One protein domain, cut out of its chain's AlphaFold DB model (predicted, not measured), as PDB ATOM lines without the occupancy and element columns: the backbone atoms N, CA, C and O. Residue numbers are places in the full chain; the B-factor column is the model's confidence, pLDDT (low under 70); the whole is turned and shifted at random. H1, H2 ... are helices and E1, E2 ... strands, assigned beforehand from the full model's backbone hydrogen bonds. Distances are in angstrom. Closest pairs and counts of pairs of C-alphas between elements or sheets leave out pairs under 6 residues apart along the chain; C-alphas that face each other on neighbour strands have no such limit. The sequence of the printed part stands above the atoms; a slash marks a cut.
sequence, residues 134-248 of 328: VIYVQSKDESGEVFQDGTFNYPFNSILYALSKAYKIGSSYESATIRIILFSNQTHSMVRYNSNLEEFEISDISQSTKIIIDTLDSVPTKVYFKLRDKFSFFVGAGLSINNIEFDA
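What this domain is: This is residues 134 to 248 of the 328 residues of an uncharacterized protein of Stylonychia lemnae (UniProt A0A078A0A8). What shape is this? A four-stranded parallel sheet, E1 E2 E4 E6, has the single helix H1 along one face, and past the last residues of its strands the chain turns into a smaller three-stranded parallel sheet, E3 E5 E7, set at an angle to it. Three long stretches with no named element loop round these parts. How is it made up? The printed part has 115 residues, with one named helix and seven named strands in the order E1 H1 E2 E3 E4 E5 E6 E7; the class is mixed, helices and strands, with 47 residues in named elements, under half. It is compact, with a radius of gyration of the C-alphas of 13.4 A and spans of 36 by 31 by 30 A.

Where its parts are: Where do the first strand and the helix lie? E1 is residues 134 to 137, with C-alpha 134 at (-24.559, 21.696, 522.919). H1 is residues 159 to 170, 16.1 A long. Where are the other strands? E2 is residues 175 to 182, 22.8 A; E3 is 188 to 190; E4 is 209 to 215, 19.4 A; E5 is 221 to 225, 12.9 A. E6 is residues 238 to 241 and E7 is 244 to 247, with C-alpha 247 at (-9.638, 39.488, 530.630).

How they stand to each other: How is the larger sheet joined? Its order is E1 E2 E4 E6, all parallel: N 135 and O 179 are 2.8 A apart, N 180 and O 212 2.8 A, and N 213 and O 240 2.8 A, each within hydrogen-bond range. How does H1 stand to it? H1 is on this sheet, over E2 at a height of 8.2 A, along the strands at 20 degrees on the local plane; the closest C-alphas of H1 and E2 are those of Gly 170 and Ala 176, 5.2 A. E1, H1 and E2 form a strand-helix-strand unit, two parallel neighbours with a helix between, its crossover right-handed; in H1 every O i to N i+4 pair is within hydrogen-bond range. What of the smaller sheet? In the order E3 E5 E7, N 224 and O 188 are 2.8 A apart and N 223 and O 245 2.9 A, within hydrogen-bond range. E6 runs on into E7 at 72 degrees.

The domain as a whole: How far does it reach? The C-alphas of Ser 143 and Glu 174, the two farthest apart, are 38.5 A apart, and the printed part has no cut. Which links are long, and where is confidence low? The links E1 to H1, E3 to E4 and E5 to E6 are long; pLDDT is under 70 in residues 141 to 145, 192 to 206 and 226 to 230.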
ATOM      1  N   VAL A 134     -24.631  20.422 522.199       98.31
ATOM      2  CA  VAL A 134     -24.559  21.696 522.919       98.31
ATOM      3  C   VAL A 134     -24.323  21.425 524.396       98.31
ATOM      4  O   VAL A 134     -25.037  20.634 525.003       98.31
ATOM      5  N   ILE A 135     -23.330  22.109 524.953       98.00
ATOM      6  CA  ILE A 135     -22.947  22.078 526.359       98.00
ATOM      7  C   ILE A 135     -23.101  23.492 526.911       98.00
ATOM      8  O   ILE A 135     -22.575  24.437 526.330       98.00
ATOM      9  N   TYR A 136     -23.779  23.639 528.041       97.44
ATOM     10  CA  TYR A 136     -23.964  24.917 528.715       97.44
ATOM     11  C   TYR A 136     -22.975  25.079 529.862       97.44
ATOM     12  O   TYR A 136     -22.666  24.122 530.581       97.44
ATOM     13  N   VAL A 137     -22.478  26.303 530.025       94.25
ATOM     14  CA  VAL A 137     -21.536  26.679 531.078       94.25
ATOM     15  C   VAL A 137     -22.059  27.895 531.819       94.25
ATOM     16  O   VAL A 137     -22.360  28.921 531.204       94.25
ATOM     17  N   GLN A 138     -22.129  27.778 533.139       92.06
ATOM     18  CA  GLN A 138     -22.473  28.858 534.054       92.06
ATOM     19  C   GLN A 138     -21.289  29.183 534.970       92.06
ATOM     20  O   GLN A 138     -20.357  28.391 535.130       92.06
ATOM     21  N   SER A 139     -21.328  30.355 535.585       85.81
ATOM     22  CA  SER A 139     -20.396  30.732 536.639       85.81
ATOM     23  C   SER A 139     -20.532  29.801 537.835       85.81
ATOM     24  O   SER A 139     -21.626  29.366 538.187       85.81
ATOM     25  N   LYS A 140     -19.406  29.511 538.490       74.69
ATOM     26  CA  LYS A 140     -19.406  28.746 539.734       74.69
ATOM     27  C   LYS A 140     -20.152  29.537 540.812       74.69
ATOM     28  O   LYS A 140     -19.597  30.493 541.348       74.69
ATOM     29  N   ASP A 141     -21.366  29.114 541.138       64.19
ATOM     30  CA  ASP A 141     -22.012  29.517 542.382       64.19
ATOM     31  C   ASP A 141     -21.311  28.825 543.561       64.19
ATOM     32  O   ASP A 141     -20.915  27.659 543.485       64.19
ATOM     33  N   GLU A 142     -21.136  29.548 544.667       57.53
ATOM     34  CA  GLU A 142     -20.504  29.037 545.897       57.53
ATOM     35  C   GLU A 142     -21.357  27.965 546.612       57.53
ATOM     36  O   GLU A 142     -20.942  27.383 547.617       57.53
ATOM     37  N   SER A 143     -22.552  27.671 546.097       52.62
ATOM     38  CA  SER A 143     -23.538  26.776 546.692       52.62
ATOM     39  C   SER A 143     -23.322  25.303 546.306       52.62
ATOM     40  O   SER A 143     -24.019  24.745 545.470       52.62
ATOM     41  N   GLY A 144     -22.403  24.636 547.010       59.91
ATOM     42  CA  GLY A 144     -22.344  23.169 547.122       59.91
ATOM     43  C   GLY A 144     -22.044  22.369 545.841       59.91
ATOM     44  O   GLY A 144     -21.921  22.892 544.734       59.91
ATOM     45  N   GLU A 145     -21.888  21.052 545.997       65.00
ATOM     46  CA  GLU A 145     -21.717  20.122 544.874       65.00
ATOM     47  C   GLU A 145     -23.061  19.887 544.176       65.00
ATOM     48  O   GLU A 145     -23.815  18.970 544.497       65.00
ATOM     49  N   VAL A 146     -23.386  20.756 543.221       74.00
ATOM     50  CA  VAL A 146     -24.532  20.562 542.327       74.00
ATOM     51  C   VAL A 146     -24.152  19.545 541.249       74.00
ATOM     52  O   VAL A 146     -23.049  19.597 540.701       74.00
ATOM     53  N   PHE A 147     -25.063  18.619 540.939       85.44
ATOM     54  CA  PHE A 147     -24.943  17.711 539.796       85.44
ATOM     55  C   PHE A 147     -24.801  18.511 538.490       85.44
ATOM     56  O   PHE A 147     -25.582  19.427 538.247       85.44
ATOM     57  N   GLN A 148     -23.815  18.165 537.655       88.19
ATOM     58  CA  GLN A 148     -23.538  18.846 536.387       88.19
ATOM     59  C   GLN A 148     -23.438  17.820 535.256       88.19
ATOM     60  O   GLN A 148     -22.594  16.921 535.309       88.19
ATOM     61  N   ASP A 149     -24.251  17.984 534.217       90.75
ATOM     62  CA  ASP A 149     -24.224  17.147 533.010       90.75
ATOM     63  C   ASP A 149     -23.988  17.950 531.718       90.75
ATOM     64  O   ASP A 149     -23.812  17.364 530.651       90.75
ATOM     65  N   GLY A 150     -23.927  19.283 531.814       92.75
ATOM     66  CA  GLY A 150     -23.725  20.181 530.681       92.75
ATOM     67  C   GLY A 150     -25.013  20.551 529.947       92.75
ATOM     68  O   GLY A 150     -24.951  21.266 528.950       92.75
ATOM     69  N   THR A 151     -26.180  20.107 530.411       95.56
ATOM     70  CA  THR A 151     -27.476  20.553 529.886       95.56
ATOM     71  C   THR A 151     -27.798  21.975 530.336       95.56
ATOM     72  O   THR A 151     -27.156  22.534 531.220       95.56
ATOM     73  N   PHE A 152     -28.837  22.572 529.750       95.12
ATOM     74  CA  PHE A 152     -29.293  23.907 530.142       95.12
ATOM     75  C   PHE A 152     -29.706  23.983 531.624       95.12
ATOM     76  O   PHE A 152     -29.494  25.007 532.263       95.12
ATOM     77  N   ASN A 153     -30.280  22.899 532.166       93.56
ATOM     78  CA  ASN A 153     -30.750  22.836 533.555       93.56
ATOM     79  C   ASN A 153     -29.638  22.461 534.547       93.56
ATOM     80  O   ASN A 153     -29.720  22.840 535.712       93.56
ATOM     81  N   TYR A 154     -28.619  21.725 534.093       93.12
ATOM     82  CA  TYR A 154     -27.468  21.311 534.903       93.12
ATOM     83  C   TYR A 154     -26.144  21.649 534.190       93.12
ATOM     84  O   TYR A 154     -25.359  20.752 533.855       93.12
ATOM     85  N   PRO A 155     -25.893  22.943 533.921       93.69
ATOM     86  CA  PRO A 155     -24.714  23.394 533.188       93.69
ATOM     87  C   PRO A 155     -23.424  23.094 533.954       93.69
ATOM     88  O   PRO A 155     -23.411  22.959 535.179       93.69
ATOM     89  N   PHE A 156     -22.307  23.023 533.234       91.69
ATOM     90  CA  PHE A 156     -21.002  22.917 533.878       91.69
ATOM     91  C   PHE A 156     -20.598  24.248 534.509       91.69
ATOM     92  O   PHE A 156     -20.828  25.312 533.944       91.69
ATOM     93  N   ASN A 157     -19.895  24.184 535.637       88.25
ATOM     94  CA  ASN A 157     -19.386  25.376 536.326       88.25
ATOM     95  C   ASN A 157     -17.970  25.780 535.865       88.25
ATOM     96  O   ASN A 157     -17.310  26.612 536.486       88.25
ATOM     97  N   SER A 158     -17.441  25.128 534.824       86.19
ATOM     98  CA  SER A 158     -16.086  25.351 534.321       86.19
ATOM     99  C   SER A 158     -16.009  25.135 532.814       86.19
ATOM    100  O   SER A 158     -16.357  24.066 532.307       86.19
ATOM    101  N   ILE A 159     -15.454  26.125 532.110       89.06
ATOM    102  CA  ILE A 159     -15.155  26.037 530.673       89.06
ATOM    103  C   ILE A 159     -14.158  24.901 530.398       89.06
ATOM    104  O   ILE A 159     -14.293  24.186 529.410       89.06
ATOM    105  N   LEU A 160     -13.173  24.694 531.280       86.25
ATOM    106  CA  LEU A 160     -12.180  23.624 531.129       86.25
ATOM    107  C   LEU A 160     -12.818  22.239 531.253       86.25
ATOM    108  O   LEU A 160     -12.514  21.351 530.456       86.25
ATOM    109  N   TYR A 161     -13.749  22.072 532.195       85.62
ATOM    110  CA  TYR A 161     -14.513  20.831 532.302       85.62
ATOM    111  C   TYR A 161     -15.357  20.581 531.057       85.62
ATOM    112  O   TYR A 161     -15.333  19.485 530.500       85.62
ATOM    113  N   ALA A 162     -16.053  21.621 530.586       91.38
ATOM    114  CA  ALA A 162     -16.858  21.559 529.376       91.38
ATOM    115  C   ALA A 162     -16.015  21.168 528.154       91.38
ATOM    116  O   ALA A 162     -16.455  20.348 527.355       91.38
ATOM    117  N   LEU A 163     -14.784  21.679 528.041       90.06
ATOM    118  CA  LEU A 163     -13.837  21.295 526.991       90.06
ATOM    119  C   LEU A 163     -13.422  19.823 527.094       90.06
ATOM    120  O   LEU A 163     -13.457  19.113 526.091       90.06
ATOM    121  N   SER A 164     -13.062  19.348 528.289       86.69
ATOM    122  CA  SER A 164     -12.701  17.939 528.508       86.69
ATOM    123  C   SER A 164     -13.862  17.004 528.146       86.69
ATOM    124  O   SER A 164     -13.703  16.069 527.353       86.69
ATOM    125  N   LYS A 165     -15.078  17.321 528.614       89.75
ATOM    126  CA  LYS A 165     -16.292  16.572 528.260       89.75
ATOM    127  C   LYS A 165     -16.620  16.654 526.778       89.75
ATOM    128  O   LYS A 165     -16.977  15.628 526.209       89.75
ATOM    129  N   ALA A 166     -16.445  17.809 526.141       92.19
ATOM    130  CA  ALA A 166     -16.647  17.951 524.707       92.19
ATOM    131  C   ALA A 166     -15.746  16.983 523.929       92.19
ATOM    132  O   ALA A 166     -16.242  16.189 523.133       92.19
ATOM    133  N   TYR A 167     -14.440  16.955 524.199       90.00
ATOM    134  CA  TYR A 167     -13.560  16.013 523.503       90.00
ATOM    135  C   TYR A 167     -13.914  14.554 523.791       90.00
ATOM    136  O   TYR A 167     -13.913  13.739 522.870       90.00
ATOM    137  N   LYS A 168     -14.284  14.219 525.034       88.62
ATOM    138  CA  LYS A 168     -14.731  12.865 525.390       88.62
ATOM    139  C   LYS A 168     -15.974  12.449 524.597       88.62
ATOM    140  O   LYS A 168     -15.974  11.373 524.004       88.62
ATOM    141  N   ILE A 169     -16.991  13.310 524.537       91.25
ATOM    142  CA  ILE A 169     -18.243  13.082 523.800       91.25
ATOM    143  C   ILE A 169     -17.983  12.967 522.289       91.25
ATOM    144  O   ILE A 169     -18.513  12.069 521.641       91.25
ATOM    145  N   GLY A 170     -17.156  13.850 521.723       92.38
ATOM    146  CA  GLY A 170     -16.859  13.871 520.287       92.38
ATOM    147  C   GLY A 170     -15.920  12.756 519.815       92.38
ATOM    148  O   GLY A 170     -15.868  12.469 518.621       92.38
ATOM    149  N   SER A 171     -15.198  12.106 520.735       90.50
ATOM    150  CA  SER A 171     -14.121  11.167 520.406       90.50
ATOM    151  C   SER A 171     -14.558  10.003 519.511       90.50
ATOM    152  O   SER A 171     -13.802   9.632 518.615       90.50
ATOM    153  N   SER A 172     -15.769   9.470 519.698       92.38
ATOM    154  CA  SER A 172     -16.278   8.300 518.970       92.38
ATOM    155  C   SER A 172     -16.828   8.594 517.572       92.38
ATOM    156  O   SER A 172     -17.197   7.663 516.862       92.38
ATOM    157  N   TYR A 173     -16.908   9.863 517.164       94.75
ATOM    158  CA  TYR A 173     -17.560  10.276 515.919       94.75
ATOM    159  C   TYR A 173     -16.544  10.693 514.857       94.75
ATOM    160  O   TYR A 173     -15.525  11.313 515.166       94.75
ATOM    161  N   GLU A 174     -16.829  10.399 513.587       94.19
ATOM    162  CA  GLU A 174     -15.975  10.797 512.456       94.19
ATOM    163  C   GLU A 174     -15.944  12.318 512.281       94.19
ATOM    164  O   GLU A 174     -14.927  12.887 511.879       94.19
ATOM    165  N   SER A 175     -17.051  12.979 512.623       94.88
ATOM    166  CA  SER A 175     -17.161  14.430 512.699       94.88
ATOM    167  C   SER A 175     -18.067  14.822 513.859       94.88
ATOM    168  O   SER A 175     -19.231  14.430 513.901       94.88
ATOM    169  N   ALA A 176     -17.552  15.608 514.799       96.12
ATOM    170  CA  ALA A 176     -18.341  16.145 515.901       96.12
ATOM    171  C   ALA A 176     -18.241  17.668 515.919       96.12
ATOM    172  O   ALA A 176     -17.142  18.212 515.929       96.12
ATOM    173  N   THR A 177     -19.373  18.364 515.949       97.69
ATOM    174  CA  THR A 177     -19.441  19.791 516.270       97.69
ATOM    175  C   THR A 177     -20.022  19.934 517.663       97.69
ATOM    176  O   THR A 177     -21.138  19.496 517.920       97.69
ATOM    177  N   ILE A 178     -19.257  20.524 518.575       97.25
ATOM    178  CA  ILE A 178     -19.696  20.733 519.952       97.25
ATOM    179  C   ILE A 178     -19.668  22.220 520.256       97.25
ATOM    180  O   ILE A 178     -18.633  22.882 520.132       97.25
ATOM    181  N   ARG A 179     -20.830  22.743 520.639       98.31
ATOM    182  CA  ARG A 179     -21.038  24.139 521.010       98.31
ATOM    183  C   ARG A 179     -21.011  24.257 522.526       98.31
ATOM    184  O   ARG A 179     -21.857  23.681 523.195       98.31
ATOM    185  N   ILE A 180     -20.051  24.997 523.056       97.69
ATOM    186  CA  ILE A 180     -19.963  25.358 524.468       97.69
ATOM    187  C   ILE A 180     -20.561  26.759 524.606       97.69
ATOM    188  O   ILE A 180     -19.988  27.726 524.107       97.69
ATOM    189  N   ILE A 181     -21.726  26.852 525.239       98.00
ATOM    190  CA  ILE A 181     -22.531  28.068 525.345       98.00
ATOM    191  C   ILE A 181     -22.451  28.622 526.765       98.00
ATOM    192  O   ILE A 181     -22.874  27.974 527.722       98.00
ATOM    193  N   LEU A 182     -21.916  29.832 526.892       96.38
ATOM    194  CA  LEU A 182     -21.782  30.542 528.160       96.38
ATOM    195  C   LEU A 182     -23.028  31.394 528.427       96.38
ATOM    196  O   LEU A 182     -23.520  32.093 527.537       96.38
ATOM    197  N   PHE A 183     -23.515  31.382 529.671       94.62
ATOM    198  CA  PHE A 183     -24.537  32.334 530.120       94.62
ATOM    199  C   PHE A 183     -23.954  33.750 530.173       94.62
ATOM    200  O   PHE A 183     -22.990  34.009 530.894       94.62
ATOM    201  N   SER A 184     -24.535  34.664 529.402       91.50
ATOM    202  CA  SER A 184     -23.959  35.986 529.147       91.50
ATOM    203  C   SER A 184     -24.101  36.980 530.295       91.50
ATOM    204  O   SER A 184     -23.283  37.885 530.455       91.50
ATOM    205  N   ASN A 185     -25.124  36.790 531.124       87.50
ATOM    206  CA  ASN A 185     -25.418  37.592 532.309       87.50
ATOM    207  C   ASN A 185     -24.546  37.226 533.521       87.50
ATOM    208  O   ASN A 185     -24.836  37.659 534.635       87.50
ATOM    209  N   GLN A 186     -23.509  36.412 533.321       86.50
ATOM    210  CA  GLN A 186     -22.646  35.916 534.378       86.50
ATOM    211  C   GLN A 186     -21.170  36.117 534.037       86.50
ATOM    212  O   GLN A 186     -20.784  36.404 532.905       86.50
ATOM    213  N   THR A 187     -20.331  35.985 535.058       81.88
ATOM    214  CA  THR A 187     -18.889  36.190 534.957       81.88
ATOM    215  C   THR A 187     -18.162  34.858 534.992       81.88
ATOM    216  O   THR A 187     -18.150  34.173 536.016       81.88
ATOM    217  N   HIS A 188     -17.497  34.503 533.904       86.69
ATOM    218  CA  HIS A 188     -16.818  33.216 533.803       86.69
ATOM    219  C   HIS A 188     -15.349  33.338 534.180       86.69
ATOM    220  O   HIS A 188     -14.735  34.397 534.044       86.69
ATOM    221  N   SER A 189     -14.760  32.233 534.620       82.19
ATOM    222  CA  SER A 189     -13.323  32.150 534.850       82.19
ATOM    223  C   SER A 189     -12.764  30.825 534.347       82.19
ATOM    224  O   SER A 189     -13.415  29.779 534.385       82.19
ATOM    225  N   MET A 190     -11.535  30.883 533.846       79.38
ATOM    226  CA  MET A 190     -10.724  29.708 533.563       79.38
ATOM    227  C   MET A 190      -9.616  29.658 534.610       79.38
ATOM    228  O   MET A 190      -8.793  30.569 534.692       79.38
ATOM    229  N   VAL A 191      -9.625  28.607 535.426       72.56
ATOM    230  CA  VAL A 191      -8.661  28.381 536.508       72.56
ATOM    231  C   VAL A 191      -8.116  26.971 536.341       72.56
ATOM    232  O   VAL A 191      -8.907  26.030 536.286       72.56
ATOM    233  N   ARG A 192      -6.791  26.813 536.246       61.12
ATOM    234  CA  ARG A 192      -6.160  25.496 536.078       61.12
ATOM    235  C   ARG A 192      -6.382  24.580 537.277       61.12
ATOM    236  O   ARG A 192      -6.668  23.403 537.105       61.12
ATOM    237  N   TYR A 193      -6.291  25.131 538.483       56.47
ATOM    238  CA  TYR A 193      -6.276  24.367 539.733       56.47
ATOM    239  C   TYR A 193      -7.677  24.087 540.283       56.47
ATOM    240  O   TYR A 193      -7.993  24.425 541.423       56.47
ATOM    241  N   ASN A 194      -8.545  23.487 539.474       55.75
ATOM    242  CA  ASN A 194      -9.762  22.887 539.998       55.75
ATOM    243  C   ASN A 194      -9.501  21.387 540.161       55.75
ATOM    244  O   ASN A 194      -9.469  20.654 539.178       55.75
ATOM    245  N   SER A 195      -9.303  20.959 541.411       46.44
ATOM    246  CA  SER A 195      -8.991  19.578 541.819       46.44
ATOM    247  C   SER A 195      -9.978  18.526 541.307       46.44
ATOM    248  O   SER A 195      -9.688  17.338 541.367       46.44
ATOM    249  N   ASN A 196     -11.140  18.957 540.812       50.44
ATOM    250  CA  ASN A 196     -12.207  18.094 540.318       50.44
ATOM    251  C   ASN A 196     -12.211  17.971 538.782       50.44
ATOM    252  O   ASN A 196     -13.140  17.391 538.219       50.44
ATOM    253  N   LEU A 197     -11.229  18.553 538.087       53.47
ATOM    254  CA  LEU A 197     -11.101  18.447 536.636       53.47
ATOM    255  C   LEU A 197     -10.142  17.317 536.283       53.47
ATOM    256  O   LEU A 197      -8.965  17.374 536.626       53.47
ATOM    257  N   GLU A 198     -10.651  16.316 535.564       54.31
ATOM    258  CA  GLU A 198      -9.813  15.343 534.858       54.31
ATOM    259  C   GLU A 198      -8.849  16.132 533.956       54.31
ATOM    260  O   GLU A 198      -9.297  16.862 533.060       54.31
ATOM    261  N   GLU A 199      -7.538  16.029 534.213       52.53
ATOM    262  CA  GLU A 199      -6.528  16.519 533.276       52.53
ATOM    263  C   GLU A 199      -6.797  15.899 531.900       52.53
ATOM    264  O   GLU A 199      -7.343  14.800 531.781       52.53
ATOM    265  N   PHE A 200      -6.459  16.625 530.832       52.19
ATOM    266  CA  PHE A 200      -6.592  16.127 529.465       52.19
ATOM    267  C   PHE A 200      -5.583  14.989 529.235       52.19
ATOM    268  O   PHE A 200      -4.553  15.181 528.597       52.19
ATOM    269  N   GLU A 201      -5.852  13.801 529.770       51.28
ATOM    270  CA  GLU A 201      -4.915  12.675 529.736       51.28
ATOM    271  C   GLU A 201      -4.883  11.954 528.381       51.28
ATOM    272  O   GLU A 201      -4.162  10.974 528.219       51.28
ATOM    273  N   ILE A 202      -5.635  12.412 527.375       52.47
ATOM    274  CA  ILE A 202      -5.739  11.688 526.107       52.47
ATOM    275  C   ILE A 202      -5.530  12.645 524.934       52.47
ATOM    276  O   ILE A 202      -6.318  13.558 524.703       52.47
ATOM    277  N   SER A 203      -4.466  12.423 524.163       53.62
ATOM    278  CA  SER A 203      -4.133  13.204 522.963       53.62
ATOM    279  C   SER A 203      -5.034  12.879 521.761       53.62
ATOM    280  O   SER A 203      -5.254  13.739 520.907       53.62
ATOM    281  N   ASP A 204      -5.620  11.678 521.708       60.62
ATOM    282  CA  ASP A 204      -6.350  11.186 520.524       60.62
ATOM    283  C   ASP A 204      -7.842  11.536 520.458       60.62
ATOM    284  O   ASP A 204      -8.485  11.361 519.420       60.62
ATOM    285  N   ILE A 205      -8.416  12.080 521.532       66.88
ATOM    286  CA  ILE A 205      -9.855  12.396 521.594       66.88
ATOM    287  C   ILE A 205     -10.251  13.614 520.746       66.88
ATOM    288  O   ILE A 205     -11.427  13.795 520.434       66.88
ATOM    289  N   SER A 206      -9.290  14.449 520.344       68.19
ATOM    290  CA  SER A 206      -9.587  15.725 519.684       68.19
ATOM    291  C   SER A 206      -9.723  15.633 518.161       68.19
ATOM    292  O   SER A 206     -10.415  16.462 517.583       68.19
ATOM    293  N   GLN A 207      -9.142  14.621 517.500       78.44
ATOM    294  CA  GLN A 207      -8.847  14.648 516.053       78.44
ATOM    295  C   GLN A 207     -10.034  14.998 515.123       78.44
ATOM    296  O   GLN A 207      -9.827  15.625 514.087       78.44
ATOM    297  N   SER A 208     -11.264  14.600 515.466       90.00
ATOM    298  CA  SER A 208     -12.484  14.810 514.658       90.00
ATOM    299  C   SER A 208     -13.449  15.854 515.234       90.00
ATOM    300  O   SER A 208     -14.507  16.116 514.655       90.00
ATOM    301  N   THR A 209     -13.095  16.463 516.364       92.31
ATOM    302  CA  THR A 209     -13.989  17.336 517.125       92.31
ATOM    303  C   THR A 209     -13.718  18.798 516.781       92.31
ATOM    304  O   THR A 209     -12.591  19.285 516.885       92.31
ATOM    305  N   LYS A 210     -14.766  19.509 516.363       95.19
ATOM    306  CA  LYS A 210     -14.809  20.958 516.191       95.19
ATOM    307  C   LYS A 210     -15.468  21.577 517.415       95.19
ATOM    308  O   LYS A 210     -16.622  21.278 517.714       95.19
ATOM    309  N   ILE A 211     -14.753  22.474 518.082       95.56
ATOM    310  CA  ILE A 211     -15.259  23.204 519.244       95.56
ATOM    311  C   ILE A 211     -15.684  24.609 518.822       95.56
ATOM    312  O   ILE A 211     -14.934  25.321 518.154       95.56
ATOM    313  N   ILE A 212     -16.883  25.014 519.233       97.06
ATOM    314  CA  ILE A 212     -17.388  26.379 519.088       97.06
ATOM    315  C   ILE A 212     -17.720  26.891 520.485       97.06
ATOM    316  O   ILE A 212     -18.609  26.347 521.127       97.06
ATOM    317  N   ILE A 213     -17.014  27.910 520.959       96.50
ATOM    318  CA  ILE A 213     -17.314  28.591 522.220       96.50
ATOM    319  C   ILE A 213     -18.053  29.881 521.880       96.50
ATOM    320  O   ILE A 213     -17.557  30.676 521.081       96.50
ATOM    321  N   ASP A 214     -19.232  30.068 522.459       97.38
ATOM    322  CA  ASP A 214     -20.091  31.223 522.200       97.38
ATOM    323  C   ASP A 214     -20.904  31.589 523.446       97.38
ATOM    324  O   ASP A 214     -20.853  30.896 524.466       97.38
ATOM    325  N   THR A 215     -21.679  32.664 523.363       96.62
ATOM    326  CA  THR A 215     -22.608  33.093 524.411       96.62
ATOM    327  C   THR A 215     -24.053  32.844 523.993       96.62
ATOM    328  O   THR A 215     -24.389  32.834 522.808       96.62
ATOM    329  N   LEU A 216     -24.924  32.604 524.978       94.44
ATOM    330  CA  LEU A 216     -26.319  32.192 524.761       94.44
ATOM    331  C   LEU A 216     -27.112  33.152 523.857       94.44
ATOM    332  O   LEU A 216     -27.954  32.724 523.072       94.44
ATOM    333  N   ASP A 217     -26.838  34.443 523.976       94.94
ATOM    334  CA  ASP A 217     -27.521  35.555 523.315       94.94
ATOM    335  C   ASP A 217     -26.608  36.319 522.341       94.94
ATOM    336  O   ASP A 217     -26.985  37.382 521.849       94.94
ATOM    337  N   SER A 218     -25.409  35.792 522.057       92.00
ATOM    338  CA  SER A 218     -24.373  36.468 521.261       92.00
ATOM    339  C   SER A 218     -23.924  37.825 521.823       92.00
ATOM    340  O   SER A 218     -23.338  38.635 521.103       92.00
ATOM    341  N   VAL A 219     -24.180  38.101 523.105       92.06
ATOM    342  CA  VAL A 219     -23.652  39.284 523.788       92.06
ATOM    343  C   VAL A 219     -22.228  38.985 524.258       92.06
ATOM    344  O   VAL A 219     -21.996  37.907 524.806       92.06
ATOM    345  N   PRO A 220     -21.261  39.905 524.069       91.56
ATOM    346  CA  PRO A 220     -19.910  39.727 524.581       91.56
ATOM    347  C   PRO A 220     -19.883  39.485 526.094       91.56
ATOM    348  O   PRO A 220     -20.386  40.300 526.869       91.56
ATOM    349  N   THR A 221     -19.253  38.392 526.518       88.50
ATOM    350  CA  THR A 221     -19.112  38.027 527.933       88.50
ATOM    351  C   THR A 221     -17.655  37.941 528.331       88.50
ATOM    352  O   THR A 221     -16.813  37.397 527.614       88.50
ATOM    353  N   LYS A 222     -17.356  38.475 529.514       87.38
ATOM    354  CA  LYS A 222     -16.005  38.490 530.051       87.38
ATOM    355  C   LYS A 222     -15.646  37.139 530.673       87.38
ATOM    356  O   LYS A 222     -16.357  36.633 531.542       87.38
ATOM    357  N   VAL A 223     -14.514  36.588 530.242       87.38
ATOM    358  CA  VAL A 223     -13.902  35.384 530.809       87.38
ATOM    359  C   VAL A 223     -12.589  35.786 531.461       87.38
ATOM    360  O   VAL A 223     -11.644  36.194 530.784       87.38
ATOM    361  N   TYR A 224     -12.522  35.654 532.782       83.25
ATOM    362  CA  TYR A 224     -11.308  35.935 533.530       83.25
ATOM    363  C   TYR A 224     -10.297  34.802 533.400       83.25
ATOM    364  O   TYR A 224     -10.590  33.635 533.669       83.25
ATOM    365  N   PHE A 225      -9.076  35.185 533.058       77.19
ATOM    366  CA  PHE A 225      -7.901  34.334 533.043       77.19
ATOM    367  C   PHE A 225      -6.992  34.786 534.186       77.19
ATOM    368  O   PHE A 225      -6.321  35.813 534.088       77.19
ATOM    369  N   LYS A 226      -7.041  34.081 535.317       68.00
ATOM    370  CA  LYS A 226      -6.311  34.457 536.540       68.00
ATOM    371  C   LYS A 226      -5.066  33.581 536.717       68.00
ATOM    372  O   LYS A 226      -4.937  32.556 536.058       68.00
ATOM    373  N   LEU A 227      -4.164  33.981 537.617       63.66
ATOM    374  CA  LEU A 227      -2.994  33.192 538.053       63.66
ATOM    375  C   LEU A 227      -1.860  33.027 537.021       63.66
ATOM    376  O   LEU A 227      -1.078  32.086 537.123       63.66
ATOM    377  N   ARG A 228      -1.748  33.926 536.030       60.53
ATOM    378  CA  ARG A 228      -0.759  33.831 534.927       60.53
ATOM    379  C   ARG A 228      -0.733  32.462 534.247       60.53
ATOM    380  O   ARG A 228       0.330  31.990 533.836       60.53
ATOM    381  N   ASP A 229      -1.890  31.820 534.152       61.00
ATOM    382  CA  ASP A 229      -1.955  30.472 533.615       61.00
ATOM    383  C   ASP A 229      -1.550  30.428 532.133       61.00
ATOM    384  O   ASP A 229      -1.261  31.441 531.492       61.00
ATOM    385  N   LYS A 230      -1.473  29.231 531.559       67.94
ATOM    386  CA  LYS A 230      -1.405  29.037 530.105       67.94
ATOM    387  C   LYS A 230      -2.404  27.954 529.751       67.94
ATOM    388  O   LYS A 230      -2.197  26.799 530.108       67.94
ATOM    389  N   PHE A 231      -3.468  28.310 529.035       70.88
ATOM    390  CA  PHE A 231      -4.402  27.316 528.515       70.88
ATOM    391  C   PHE A 231      -3.980  26.888 527.117       70.88
ATOM    392  O   PHE A 231      -3.671  27.715 526.256       70.88
ATOM    393  N   SER A 232      -3.952  25.576 526.911       73.88
ATOM    394  CA  SER A 232      -3.749  24.971 525.603       73.88
ATOM    395  C   SER A 232      -5.058  24.336 525.157       73.88
ATOM    396  O   SER A 232      -5.755  23.701 525.946       73.88
ATOM    397  N   PHE A 233      -5.412  24.556 523.896       76.88
ATOM    398  CA  PHE A 233      -6.579  23.947 523.276       76.88
ATOM    399  C   PHE A 233      -6.090  22.880 522.303       76.88
ATOM    400  O   PHE A 233      -5.254  23.166 521.443       76.88
ATOM    401  N   PHE A 234      -6.625  21.666 522.411       77.69
ATOM    402  CA  PHE A 234      -6.389  20.619 521.424       77.69
ATOM    403  C   PHE A 234      -7.235  20.894 520.182       77.69
ATOM    404  O   PHE A 234      -8.402  20.522 520.099       77.69
ATOM    405  N   VAL A 235      -6.656  21.604 519.214       79.38
ATOM    406  CA  VAL A 235      -7.358  21.933 517.971       79.38
ATOM    407  C   VAL A 235      -7.393  20.698 517.076       79.38
ATOM    408  O   VAL A 235      -6.413  20.374 516.414       79.38
ATOM    409  N   GLY A 236      -8.536  20.014 517.087       82.00
ATOM    410  CA  GLY A 236      -8.846  18.908 516.189       82.00
ATOM    411  C   GLY A 236      -9.330  19.383 514.824       82.00
ATOM    412  O   GLY A 236      -8.588  19.987 514.054       82.00
ATOM    413  N   ALA A 237     -10.616  19.156 514.539       88.69
ATOM    414  CA  ALA A 237     -11.245  19.589 513.290       88.69
ATOM    415  C   ALA A 237     -11.433  21.118 513.206       88.69
ATOM    416  O   ALA A 237     -11.582  21.671 512.116       88.69
ATOM    417  N   GLY A 238     -11.429  21.815 514.345       92.12
ATOM    418  CA  GLY A 238     -11.424  23.274 514.385       92.12
ATOM    419  C   GLY A 238     -11.759  23.847 515.757       92.12
ATOM    420  O   GLY A 238     -12.309  23.167 516.621       92.12
ATOM    421  N   LEU A 239     -11.444  25.128 515.933       93.38
ATOM    422  CA  LEU A 239     -11.800  25.917 517.107       93.38
ATOM    423  C   LEU A 239     -12.376  27.255 516.641       93.38
ATOM    424  O   LEU A 239     -11.793  27.928 515.791       93.38
ATOM    425  N   SER A 240     -13.519  27.643 517.190       96.56
ATOM    426  CA  SER A 240     -14.115  28.965 517.003       96.56
ATOM    427  C   SER A 240     -14.491  29.526 518.366       96.56
ATOM    428  O   SER A 240     -15.047  28.804 519.186       96.56
ATOM    429  N   ILE A 241     -14.157  30.788 518.618       95.00
ATOM    430  CA  ILE A 241     -14.480  31.485 519.863       95.00
ATOM    431  C   ILE A 241     -15.123  32.807 519.463       95.00
ATOM    432  O   ILE A 241     -14.473  33.631 518.821       95.00
ATOM    433  N   ASN A 242     -16.385  32.990 519.831       96.50
ATOM    434  CA  ASN A 242     -17.187  34.154 519.475       96.50
ATOM    435  C   ASN A 242     -17.736  34.803 520.743       96.50
ATOM    436  O   ASN A 242     -18.013  34.108 521.713       96.50
ATOM    437  N   ASN A 243     -17.925  36.123 520.721       94.56
ATOM    438  CA  ASN A 243     -18.591  36.855 521.806       94.56
ATOM    439  C   ASN A 243     -17.954  36.633 523.194       94.56
ATOM    440  O   ASN A 243     -18.613  36.758 524.220       94.56
ATOM    441  N   ILE A 244     -16.652  36.344 523.235       92.00
ATOM    442  CA  ILE A 244     -15.878  36.205 524.469       92.00
ATOM    443  C   ILE A 244     -14.821  37.307 524.532       92.00
ATOM    444  O   ILE A 244     -14.010  37.461 523.618       92.00
ATOM    445  N   GLU A 245     -14.796  38.037 525.644       90.25
ATOM    446  CA  GLU A 245     -13.719  38.956 526.001       90.25
ATOM    447  C   GLU A 245     -12.832  38.292 527.058       90.25
ATOM    448  O   GLU A 245     -13.228  38.142 528.215       90.25
ATOM    449  N   PHE A 246     -11.622  37.880 526.674       86.50
ATOM    450  CA  PHE A 246     -10.652  37.359 527.636       86.50
ATOM    451  C   PHE A 246     -10.007  38.504 528.413       86.50
ATOM    452  O   PHE A 246      -9.264  39.309 527.847       86.50
ATOM    453  N   ASP A 247     -10.253  38.536 529.718       82.44
ATOM    454  CA  ASP A 247      -9.638  39.488 530.630       82.44
ATOM    455  C   ASP A 247      -8.519  38.793 531.412       82.44
ATOM    456  O   ASP A 247      -8.750  38.027 532.354       82.44
ATOM    457  N   ALA A 248      -7.290  39.048 530.964       72.94
ATOM    458  CA  ALA A 248      -6.060  38.565 531.579       72.94
ATOM    459  C   ALA A 248      -5.459  39.578 532.569       72.94
ATOM    460  O   ALA A 248      -4.269  39.494 532.878       72.94
TER     461      ALA A 248